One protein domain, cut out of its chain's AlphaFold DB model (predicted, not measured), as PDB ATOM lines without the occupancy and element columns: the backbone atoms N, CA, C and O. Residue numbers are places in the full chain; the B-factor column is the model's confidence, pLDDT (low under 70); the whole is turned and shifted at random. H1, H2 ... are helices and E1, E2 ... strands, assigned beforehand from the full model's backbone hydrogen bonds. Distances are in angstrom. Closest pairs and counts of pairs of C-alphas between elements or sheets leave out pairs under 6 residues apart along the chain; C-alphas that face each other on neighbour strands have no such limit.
ATOM      1  N   SER A 313     -10.154  19.522 -47.007       82.69
ATOM      2  CA  SER A 313      -9.248  19.176 -48.114       82.69
ATOM      3  C   SER A 313      -8.250  20.285 -48.468       82.69
ATOM      4  O   SER A 313      -7.134  19.980 -48.890       82.69
ATOM      5  N   SER A 314      -8.634  21.548 -48.260       83.31
ATOM      6  CA  SER A 314      -7.834  22.741 -48.567       83.31
ATOM      7  C   SER A 314      -6.784  23.067 -47.507       83.31
ATOM      8  O   SER A 314      -5.910  23.898 -47.750       83.31
ATOM      9  N   LEU A 315      -6.858  22.413 -46.346       84.38
ATOM     10  CA  LEU A 315      -5.923  22.625 -45.252       84.38
ATOM     11  C   LEU A 315      -4.594  21.908 -45.511       84.38
ATOM     12  O   LEU A 315      -4.553  20.815 -46.083       84.38
ATOM     13  N   GLU A 316      -3.499  22.528 -45.084       86.12
ATOM     14  CA  GLU A 316      -2.156  21.979 -45.242       86.12
ATOM     15  C   GLU A 316      -1.937  20.794 -44.293       86.12
ATOM     16  O   GLU A 316      -2.198  20.873 -43.094       86.12
ATOM     17  N   VAL A 317      -1.461  19.675 -44.838       90.12
ATOM     18  CA  VAL A 317      -1.150  18.481 -44.043       90.12
ATOM     19  C   VAL A 317       0.040  18.768 -43.137       90.12
ATOM     20  O   VAL A 317       1.048  19.308 -43.581       90.12
ATOM     21  N   GLY A 318      -0.060  18.361 -41.876       86.62
ATOM     22  CA  GLY A 318       0.979  18.561 -40.871       86.62
ATOM     23  C   GLY A 318       0.855  19.875 -40.102       86.62
ATOM     24  O   GLY A 318       1.482  19.991 -39.049       86.62
ATOM     25  N   ALA A 319       0.020  20.814 -40.563       85.50
ATOM     26  CA  ALA A 319      -0.276  22.033 -39.823       85.50
ATOM     27  C   ALA A 319      -1.038  21.727 -38.518       85.50
ATOM     28  O   ALA A 319      -1.849  20.794 -38.446       85.50
ATOM     29  N   GLU A 320      -0.762  22.524 -37.484       82.31
ATOM     30  CA  GLU A 320      -1.519  22.509 -36.233       82.31
ATOM     31  C   GLU A 320      -2.762  23.394 -36.365       82.31
ATOM     32  O   GLU A 320      -2.704  24.507 -36.889       82.31
ATOM     33  N   ALA A 321      -3.879  22.920 -35.829       76.94
ATOM     34  CA  ALA A 321      -5.098  23.686 -35.650       76.94
ATOM     35  C   ALA A 321      -5.554  23.590 -34.192       76.94
ATOM     36  O   ALA A 321      -5.358  22.575 -33.523       76.94
ATOM     37  N   LEU A 322      -6.188  24.652 -33.700       69.12
ATOM     38  CA  LEU A 322      -6.947  24.605 -32.457       69.12
ATOM     39  C   LEU A 322      -8.403  24.281 -32.792       69.12
ATOM     40  O   LEU A 322      -8.972  24.855 -33.721       69.12
ATOM     41  N   LEU A 323      -8.994  23.348 -32.050       68.25
ATOM     42  CA  LEU A 323     -10.406  23.012 -32.187       68.25
ATOM     43  C   LEU A 323     -11.295  24.150 -31.654       68.25
ATOM     44  O   LEU A 323     -10.822  25.161 -31.137       68.25
ATOM     45  N   THR A 324     -12.611  23.983 -31.775       58.50
ATOM     46  CA  THR A 324     -13.618  25.003 -31.426       58.50
ATOM     47  C   THR A 324     -13.609  25.437 -29.958       58.50
ATOM     48  O   THR A 324     -14.204  26.460 -29.630       58.50
ATOM     49  N   ASP A 325     -12.937  24.695 -29.077       56.91
ATOM     50  CA  ASP A 325     -12.728  25.061 -27.673       56.91
ATOM     51  C   ASP A 325     -11.561  26.047 -27.455       56.91
ATOM     52  O   ASP A 325     -11.339  26.499 -26.328       56.91
ATOM     53  N   GLY A 326     -10.801  26.359 -28.511       54.12
ATOM     54  CA  GLY A 326      -9.640  27.248 -28.492       54.12
ATOM     55  C   GLY A 326      -8.442  26.720 -27.695       54.12
ATOM     56  O   GLY A 326      -7.499  27.471 -27.456       54.12
ATOM     57  N   LYS A 327      -8.468  25.457 -27.248       61.50
ATOM     58  CA  LYS A 327      -7.457  24.872 -26.348       61.50
ATOM     59  C   LYS A 327      -6.910  23.549 -26.854       61.50
ATOM     60  O   LYS A 327      -5.719  23.283 -26.691       61.50
ATOM     61  N   THR A 328      -7.757  22.716 -27.443       66.12
ATOM     62  CA  THR A 328      -7.358  21.401 -27.925       66.12
ATOM     63  C   THR A 328      -6.621  21.562 -29.242       66.12
ATOM     64  O   THR A 328      -7.195  22.003 -30.237       66.12
ATOM     65  N   LYS A 329      -5.337  21.203 -29.242       80.38
ATOM     66  CA  LYS A 329      -4.530  21.122 -30.457       80.38
ATOM     67  C   LYS A 329      -4.851  19.836 -31.206       80.38
ATOM     68  O   LYS A 329      -4.856  18.763 -30.609       80.38
ATOM     69  N   ALA A 330      -5.053  19.949 -32.509       85.25
ATOM     70  CA  ALA A 330      -5.188  18.835 -33.429       85.25
ATOM     71  C   ALA A 330      -4.264  19.064 -34.626       85.25
ATOM     72  O   ALA A 330      -4.070  20.198 -35.069       85.25
ATOM     73  N   GLN A 331      -3.691  17.990 -35.155       89.50
ATOM     74  CA  GLN A 331      -2.895  18.053 -36.373       89.50
ATOM     75  C   GLN A 331      -3.762  17.669 -37.571       89.50
ATOM     76  O   GLN A 331      -4.580  16.754 -37.485       89.50
ATOM     77  N   ILE A 332      -3.576  18.355 -38.696       90.19
ATOM     78  CA  ILE A 332      -4.245  17.998 -39.948       90.19
ATOM     79  C   ILE A 332      -3.518  16.802 -40.565       90.19
ATOM     80  O   ILE A 332      -2.348  16.900 -40.943       90.19
ATOM     81  N   LEU A 333      -4.218  15.673 -40.677       91.44
ATOM     82  CA  LEU A 333      -3.665  14.420 -41.193       91.44
ATOM     83  C   LEU A 333      -4.191  14.146 -42.604       91.44
ATOM     84  O   LEU A 333      -5.382  14.294 -42.870       91.44
ATOM     85  N   GLU A 334      -3.317  13.699 -43.506       92.38
ATOM     86  CA  GLU A 334      -3.734  13.261 -44.848       92.38
ATOM     87  C   GLU A 334      -4.570  11.981 -44.766       92.38
ATOM     88  O   GLU A 334      -5.618  11.860 -45.399       92.38
ATOM     89  N   ASN A 335      -4.126  11.027 -43.947       92.19
ATOM     90  CA  ASN A 335      -4.837   9.786 -43.708       92.19
ATOM     91  C   ASN A 335      -4.721   9.338 -42.248       92.19
ATOM     92  O   ASN A 335      -3.743   9.619 -41.557       92.19
ATOM     93  N   GLN A 336      -5.739   8.615 -41.799       92.38
ATOM     94  CA  GLN A 336      -5.716   7.841 -40.569       92.38
ATOM     95  C   GLN A 336      -6.186   6.428 -40.896       92.38
ATOM     96  O   GLN A 336      -7.263   6.249 -41.461       92.38
ATOM     97  N   THR A 337      -5.392   5.422 -40.538       92.75
ATOM     98  CA  THR A 337      -5.803   4.020 -40.655       92.75
ATOM     99  C   THR A 337      -6.189   3.500 -39.282       92.75
ATOM    100  O   THR A 337      -5.388   3.576 -38.350       92.75
ATOM    101  N   ILE A 338      -7.404   2.971 -39.160       91.75
ATOM    102  CA  ILE A 338      -7.916   2.386 -37.923       91.75
ATOM    103  C   ILE A 338      -8.227   0.913 -38.166       91.75
ATOM    104  O   ILE A 338      -9.072   0.568 -38.997       91.75
ATOM    105  N   ASP A 339      -7.553   0.058 -37.399       90.31
ATOM    106  CA  ASP A 339      -7.787  -1.380 -37.403       90.31
ATOM    107  C   ASP A 339      -8.871  -1.753 -36.387       90.31
ATOM    108  O   ASP A 339      -8.703  -1.595 -35.177       90.31
ATOM    109  N   LEU A 340      -9.995  -2.263 -36.890       89.38
ATOM    110  CA  LEU A 340     -11.096  -2.789 -36.082       89.38
ATOM    111  C   LEU A 340     -10.807  -4.216 -35.581       89.38
ATOM    112  O   LEU A 340     -11.613  -4.787 -34.844       89.38
ATOM    113  N   GLY A 341      -9.686  -4.815 -35.987       89.62
ATOM    114  CA  GLY A 341      -9.285  -6.158 -35.608       89.62
ATOM    115  C   GLY A 341     -10.196  -7.239 -36.195       89.62
ATOM    116  O   GLY A 341     -10.744  -7.110 -37.292       89.62
ATOM    117  N   LYS A 342     -10.343  -8.343 -35.453       88.69
ATOM    118  CA  LYS A 342     -11.074  -9.528 -35.915       88.69
ATOM    119  C   LYS A 342     -12.577  -9.404 -35.670       88.69
ATOM    120  O   LYS A 342     -13.012  -9.198 -34.539       88.69
ATOM    121  N   GLN A 343     -13.361  -9.621 -36.718       88.81
ATOM    122  CA  GLN A 343     -14.811  -9.466 -36.743       88.81
ATOM    123  C   GLN A 343     -15.466 -10.831 -36.929       88.81
ATOM    124  O   GLN A 343     -15.218 -11.527 -37.910       88.81
ATOM    125  N   THR A 344     -16.277 -11.248 -35.956       88.06
ATOM    126  CA  THR A 344     -16.943 -12.557 -36.013       88.06
ATOM    127  C   THR A 344     -18.201 -12.469 -36.871       88.06
ATOM    128  O   THR A 344     -19.085 -11.663 -36.587       88.06
ATOM    129  N   VAL A 345     -18.304 -13.313 -37.901       87.44
ATOM    130  CA  VAL A 345     -19.388 -13.248 -38.893       87.44
ATOM    131  C   VAL A 345     -20.406 -14.376 -38.697       87.44
ATOM    132  O   VAL A 345     -20.078 -15.550 -38.860       87.44
ATOM    133  N   THR A 346     -21.660 -14.023 -38.388       80.88
ATOM    134  CA  THR A 346     -22.761 -14.982 -38.147       80.88
ATOM    135  C   THR A 346     -24.070 -14.601 -38.859       80.88
ATOM    136  O   THR A 346     -24.505 -13.451 -38.726       80.88
ATOM    137  N   PRO A 347     -24.789 -15.540 -39.512       75.19
ATOM    138  CA  PRO A 347     -24.384 -16.906 -39.865       75.19
ATOM    139  C   PRO A 347     -23.108 -16.980 -40.707       75.19
ATOM    140  O   PRO A 347     -22.791 -16.063 -41.461       75.19
ATOM    141  N   TRP A 348     -22.386 -18.084 -40.548       80.38
ATOM    142  CA  TRP A 348     -21.112 -18.334 -41.208       80.38
ATOM    143  C   TRP A 348     -21.316 -18.814 -42.652       80.38
ATOM    144  O   TRP A 348     -21.915 -19.863 -42.869       80.38
ATOM    145  N   SER A 349     -20.782 -18.072 -43.629       80.12
ATOM    146  CA  SER A 349     -20.574 -18.553 -45.002       80.12
ATOM    147  C   SER A 349     -19.294 -17.977 -45.615       80.12
ATOM    148  O   SER A 349     -18.768 -16.973 -45.128       80.12
ATOM    149  N   LYS A 350     -18.775 -18.615 -46.677       79.19
ATOM    150  CA  LYS A 350     -17.577 -18.148 -47.406       79.19
ATOM    151  C   LYS A 350     -17.783 -16.751 -48.000       79.19
ATOM    152  O   LYS A 350     -16.973 -15.869 -47.752       79.19
ATOM    153  N   GLU A 351     -18.896 -16.557 -48.704       85.00
ATOM    154  CA  GLU A 351     -19.288 -15.279 -49.324       85.00
ATOM    155  C   GLU A 351     -19.402 -14.166 -48.281       85.00
ATOM    156  O   GLU A 351     -18.865 -13.071 -48.434       85.00
ATOM    157  N   ARG A 352     -20.034 -14.471 -47.146       85.94
ATOM    158  CA  ARG A 352     -20.225 -13.472 -46.107       85.94
ATOM    159  C   ARG A 352     -18.918 -13.104 -45.415       85.94
ATOM    160  O   ARG A 352     -18.751 -11.958 -45.031       85.94
ATOM    161  N   LEU A 353     -17.969 -14.025 -45.271       85.31
ATOM    162  CA  LEU A 353     -16.642 -13.680 -44.755       85.31
ATOM    163  C   LEU A 353     -15.853 -12.779 -45.713       85.31
ATOM    164  O   LEU A 353     -15.074 -11.961 -45.234       85.31
ATOM    165  N   SER A 354     -16.060 -12.875 -47.029       85.06
ATOM    166  CA  SER A 354     -15.424 -11.953 -47.981       85.06
ATOM    167  C   SER A 354     -16.086 -10.576 -48.042       85.06
ATOM    168  O   SER A 354     -15.397  -9.599 -48.306       85.06
ATOM    169  N   GLU A 355     -17.394 -10.486 -47.791       89.25
ATOM    170  CA  GLU A 355     -18.172  -9.262 -48.044       89.25
ATOM    171  C   GLU A 355     -18.647  -8.543 -46.775       89.25
ATOM    172  O   GLU A 355     -19.165  -7.432 -46.852       89.25
ATOM    173  N   PHE A 356     -18.521  -9.155 -45.593       89.56
ATOM    174  CA  PHE A 356     -19.033  -8.552 -44.366       89.56
ATOM    175  C   PHE A 356     -18.252  -7.293 -43.988       89.56
ATOM    176  O   PHE A 356     -17.037  -7.333 -43.776       89.56
ATOM    177  N   GLU A 357     -18.990  -6.199 -43.815       90.12
ATOM    178  CA  GLU A 357     -18.484  -4.945 -43.277       90.12
ATOM    179  C   GLU A 357     -19.035  -4.711 -41.860       90.12
ATOM    180  O   GLU A 357     -20.245  -4.851 -41.632       90.12
ATOM    181  N   PRO A 358     -18.188  -4.318 -40.894       87.19
ATOM    182  CA  PRO A 358     -18.636  -3.904 -39.575       87.19
ATOM    183  C   PRO A 358     -19.592  -2.718 -39.649       87.19
ATOM    184  O   PRO A 358     -19.395  -1.763 -40.406       87.19
ATOM    185  N   HIS A 359     -20.616  -2.764 -38.800       85.50
ATOM    186  CA  HIS A 359     -21.607  -1.705 -38.716       85.50
ATOM    187  C   HIS A 359     -20.946  -0.360 -38.367       85.50
ATOM    188  O   HIS A 359     -20.032  -0.301 -37.549       85.50
ATOM    189  N   ALA A 360     -21.435   0.751 -38.927       83.25
ATOM    190  CA  ALA A 360     -20.843   2.073 -38.691       83.25
ATOM    191  C   ALA A 360     -20.732   2.426 -37.192       83.25
ATOM    192  O   ALA A 360     -19.728   2.975 -36.759       83.25
ATOM    193  N   ASN A 361     -21.723   2.030 -36.389       82.06
ATOM    194  CA  ASN A 361     -21.748   2.275 -34.938       82.06
ATOM    195  C   ASN A 361     -20.692   1.503 -34.122       82.06
ATOM    196  O   ASN A 361     -20.544   1.790 -32.940       82.06
ATOM    197  N   SER A 362     -20.005   0.503 -34.687       79.31
ATOM    198  CA  SER A 362     -18.909  -0.193 -33.991       79.31
ATOM    199  C   SER A 362     -17.542   0.440 -34.254       79.31
ATOM    200  O   SER A 362     -16.527  -0.097 -33.813       79.31
ATOM    201  N   ARG A 363     -17.501   1.544 -35.005       83.88
ATOM    202  CA  ARG A 363     -16.272   2.266 -35.326       83.88
ATOM    203  C   ARG A 363     -15.892   3.181 -34.150       83.88
ATOM    204  O   ARG A 363     -16.766   3.891 -33.657       83.88
ATOM    205  N   PRO A 364     -14.637   3.150 -33.675       86.69
ATOM    206  CA  PRO A 364     -14.154   4.063 -32.643       86.69
ATOM    207  C   PRO A 364     -14.058   5.506 -33.156       86.69
ATOM    208  O   PRO A 364     -14.125   5.764 -34.361       86.69
ATOM    209  N   ASP A 365     -13.854   6.435 -32.225       87.00
ATOM    210  CA  ASP A 365     -13.609   7.840 -32.544       87.00
ATOM    211  C   ASP A 365     -12.348   8.004 -33.405       87.00
ATOM    212  O   ASP A 365     -11.360   7.281 -33.261       87.00
ATOM    213  N   CYS A 366     -12.408   8.963 -34.327       88.19
ATOM    214  CA  CYS A 366     -11.344   9.266 -35.282       88.19
ATOM    215  C   CYS A 366     -10.675  10.592 -34.930       88.19
ATOM    216  O   CYS A 366     -11.249  11.420 -34.219       88.19
ATOM    217  N   GLU A 367      -9.490  10.827 -35.485       87.00
ATOM    218  CA  GLU A 367      -8.856  12.138 -35.405       87.00
ATOM    219  C   GLU A 367      -9.745  13.179 -36.109       87.00
ATOM    220  O   GLU A 367     -10.127  12.983 -37.268       87.00
ATOM    221  N   PRO A 368     -10.085  14.301 -35.447       83.88
ATOM    222  CA  PRO A 368     -11.113  15.229 -35.920       83.88
ATOM    223  C   PRO A 368     -10.740  15.953 -37.221       83.88
ATOM    224  O   PRO A 368     -11.621  16.478 -37.899       83.88
ATOM    225  N   LEU A 369      -9.449  15.989 -37.573       88.88
ATOM    226  CA  LEU A 369      -8.912  16.672 -38.755       88.88
ATOM    227  C   LEU A 369      -8.172  15.721 -39.715       88.88
ATOM    228  O   LEU A 369      -7.296  16.153 -40.467       88.88
ATOM    229  N   ALA A 370      -8.519  14.430 -39.712       90.75
ATOM    230  CA  ALA A 370      -8.068  13.496 -40.740       90.75
ATOM    231  C   ALA A 370      -8.880  13.676 -42.033       90.75
ATOM    232  O   ALA A 370     -10.106  13.567 -42.030       90.75
ATOM    233  N   LYS A 371      -8.202  13.924 -43.160       90.75
ATOM    234  CA  LYS A 371      -8.853  14.092 -44.471       90.75
ATOM    235  C   LYS A 371      -9.484  12.798 -44.982       90.75
ATOM    236  O   LYS A 371     -10.543  12.838 -45.604       90.75
ATOM    237  N   VAL A 372      -8.832  11.661 -44.732       91.25
ATOM    238  CA  VAL A 372      -9.292  10.326 -45.133       91.25
ATOM    239  C   VAL A 372      -9.152   9.362 -43.960       91.25
ATOM    240  O   VAL A 372      -8.090   9.282 -43.346       91.25
ATOM    241  N   ILE A 373     -10.205   8.591 -43.679       91.50
ATOM    242  CA  ILE A 373     -10.179   7.529 -42.667       91.50
ATOM    243  C   ILE A 373     -10.285   6.180 -43.375       91.50
ATOM    244  O   ILE A 373     -11.305   5.869 -43.994       91.50
ATOM    245  N   ASN A 374      -9.225   5.385 -43.271       91.19
ATOM    246  CA  ASN A 374      -9.147   4.036 -43.812       91.19
ATOM    247  C   ASN A 374      -9.477   3.032 -42.710       91.19
ATOM    248  O   ASN A 374      -8.760   2.924 -41.715       91.19
ATOM    249  N   TRP A 375     -10.549   2.276 -42.904       90.88
ATOM    250  CA  TRP A 375     -10.970   1.233 -41.976       90.88
ATOM    251  C   TRP A 375     -10.440  -0.116 -42.448       90.88
ATOM    252  O   TRP A 375     -10.679  -0.498 -43.592       90.88
ATOM    253  N   THR A 376      -9.750  -0.845 -41.574       92.25
ATOM    254  CA  THR A 376      -9.304  -2.219 -41.848       92.25
ATOM    255  C   THR A 376      -9.897  -3.183 -40.833       92.25
ATOM    256  O   THR A 376     -10.112  -2.820 -39.677       92.25
ATOM    257  N   TRP A 377     -10.196  -4.406 -41.264       92.50
ATOM    258  CA  TRP A 377     -10.673  -5.477 -40.393       92.50
ATOM    259  C   TRP A 377     -10.392  -6.848 -41.010       92.50
ATOM    260  O   TRP A 377     -10.161  -6.974 -42.213       92.50
ATOM    261  N   GLU A 378     -10.441  -7.886 -40.177       90.31
ATOM    262  CA  GLU A 378     -10.321  -9.284 -40.594       90.31
ATOM    263  C   GLU A 378     -11.597 -10.041 -40.218       90.31
ATOM    264  O   GLU A 378     -11.930 -10.176 -39.040       90.31
ATOM    265  N   ASN A 379     -12.310 -10.571 -41.206       89.50
ATOM    266  CA  ASN A 379     -13.496 -11.385 -40.964       89.50
ATOM    267  C   ASN A 379     -13.102 -12.814 -40.577       89.50
ATOM    268  O   ASN A 379     -12.370 -13.485 -41.303       89.50
ATOM    269  N   ILE A 380     -13.627 -13.303 -39.452       87.88
ATOM    270  CA  ILE A 380     -13.379 -14.659 -38.954       87.88
ATOM    271  C   ILE A 380     -14.687 -15.425 -38.707       87.88
ATOM    272  O   ILE A 380     -15.699 -14.832 -38.313       87.88
ATOM    273  N   PRO A 381     -14.698 -16.755 -38.917       87.44
ATOM    274  CA  PRO A 381     -15.837 -17.588 -38.556       87.44
ATOM    275  C   PRO A 381     -16.062 -17.633 -37.037       87.44
ATOM    276  O   PRO A 381     -15.124 -17.418 -36.262       87.44
TER     277      PRO A 381
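AT A GLANCE: This is residues 313 to 381 of the 539 residues of an uncharacterized protein of Candidatus Poseidoniaceae archaeon (UniProt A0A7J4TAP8). A long, narrow ribbon of two parallel strands, E3 and E4 side by side, makes most of the length; the small hairpin E1 and E2 turns off at one end, and the short helix H1 sits near the other. From H1 a long stretch with no named element, residues 356 to 369, returns to the beginning of E4. The printed part has 69 residues, with four named strands and one named helix in the order E1, E2, E3, H1, E4; each of the two sheets has two strands, E1 and E2 antiparallel, E3 and E4 parallel. The class is mostly strand. The whole is only just loose, close to extended, with a radius of gyration of the C-alphas of 16.4 A, and its outline is a rod of 49 by 21 by 15 A.

HOW THE PARTS SIT: E1, residues 320 to 322, and E2, residues 329 to 331, form an antiparallel hairpin, with N 321 and O 330 within hydrogen-bond range at 2.8 A. E2 runs on into E3, residues 333 to 344, across a break of 1 residue, at 86 degrees; these two meet only through their link. E3 is the parallel neighbour of E4, residues 370 to 380, at 17 degrees between their directions. C-alphas 337 and 374 face each other at 4.6 A; N 338 and O 374 are 2.9 A apart, and N 374 and O 336 are 2.8 A apart, both within hydrogen-bond range. H1, residues 350 to 355, comes between them along the chain, and E3, H1 and E4 form a strand-helix-strand unit, two parallel neighbour strands with a helix between. The closest C-alphas of H1 and E4 are those of Leu 353 and Asn 379, 5.4 A apart. In H1 every O i to N i+4 pair is within hydrogen-bond range. E1 is apart from E3, E4 and H1; E2 is apart from H1, and only just apart from E4, at 8.2 A.

IN THESE COORDINATES: E1 begins at C-alpha 320, (-1.519, 22.509, -36.233); E1 and E2 each measure 6.9 A from first to last C-alpha. E3 begins at C-alpha 333, (-3.665, 14.420, -41.193), and measures 30.5 A. H1 measures 8.9 A. E4 measures 28.7 A and ends at C-alpha 380, (-13.379, -14.659, -38.954).

THE WHOLE: The two C-alphas farthest apart, those of Gly 326 and Ser 349, are 49.9 A from each other. The printed part has no cut. The link from H1 to E4, 14 residues, is long. The mean pLDDT of the printed part is 84.5, and residues 322 to 328 are under 70.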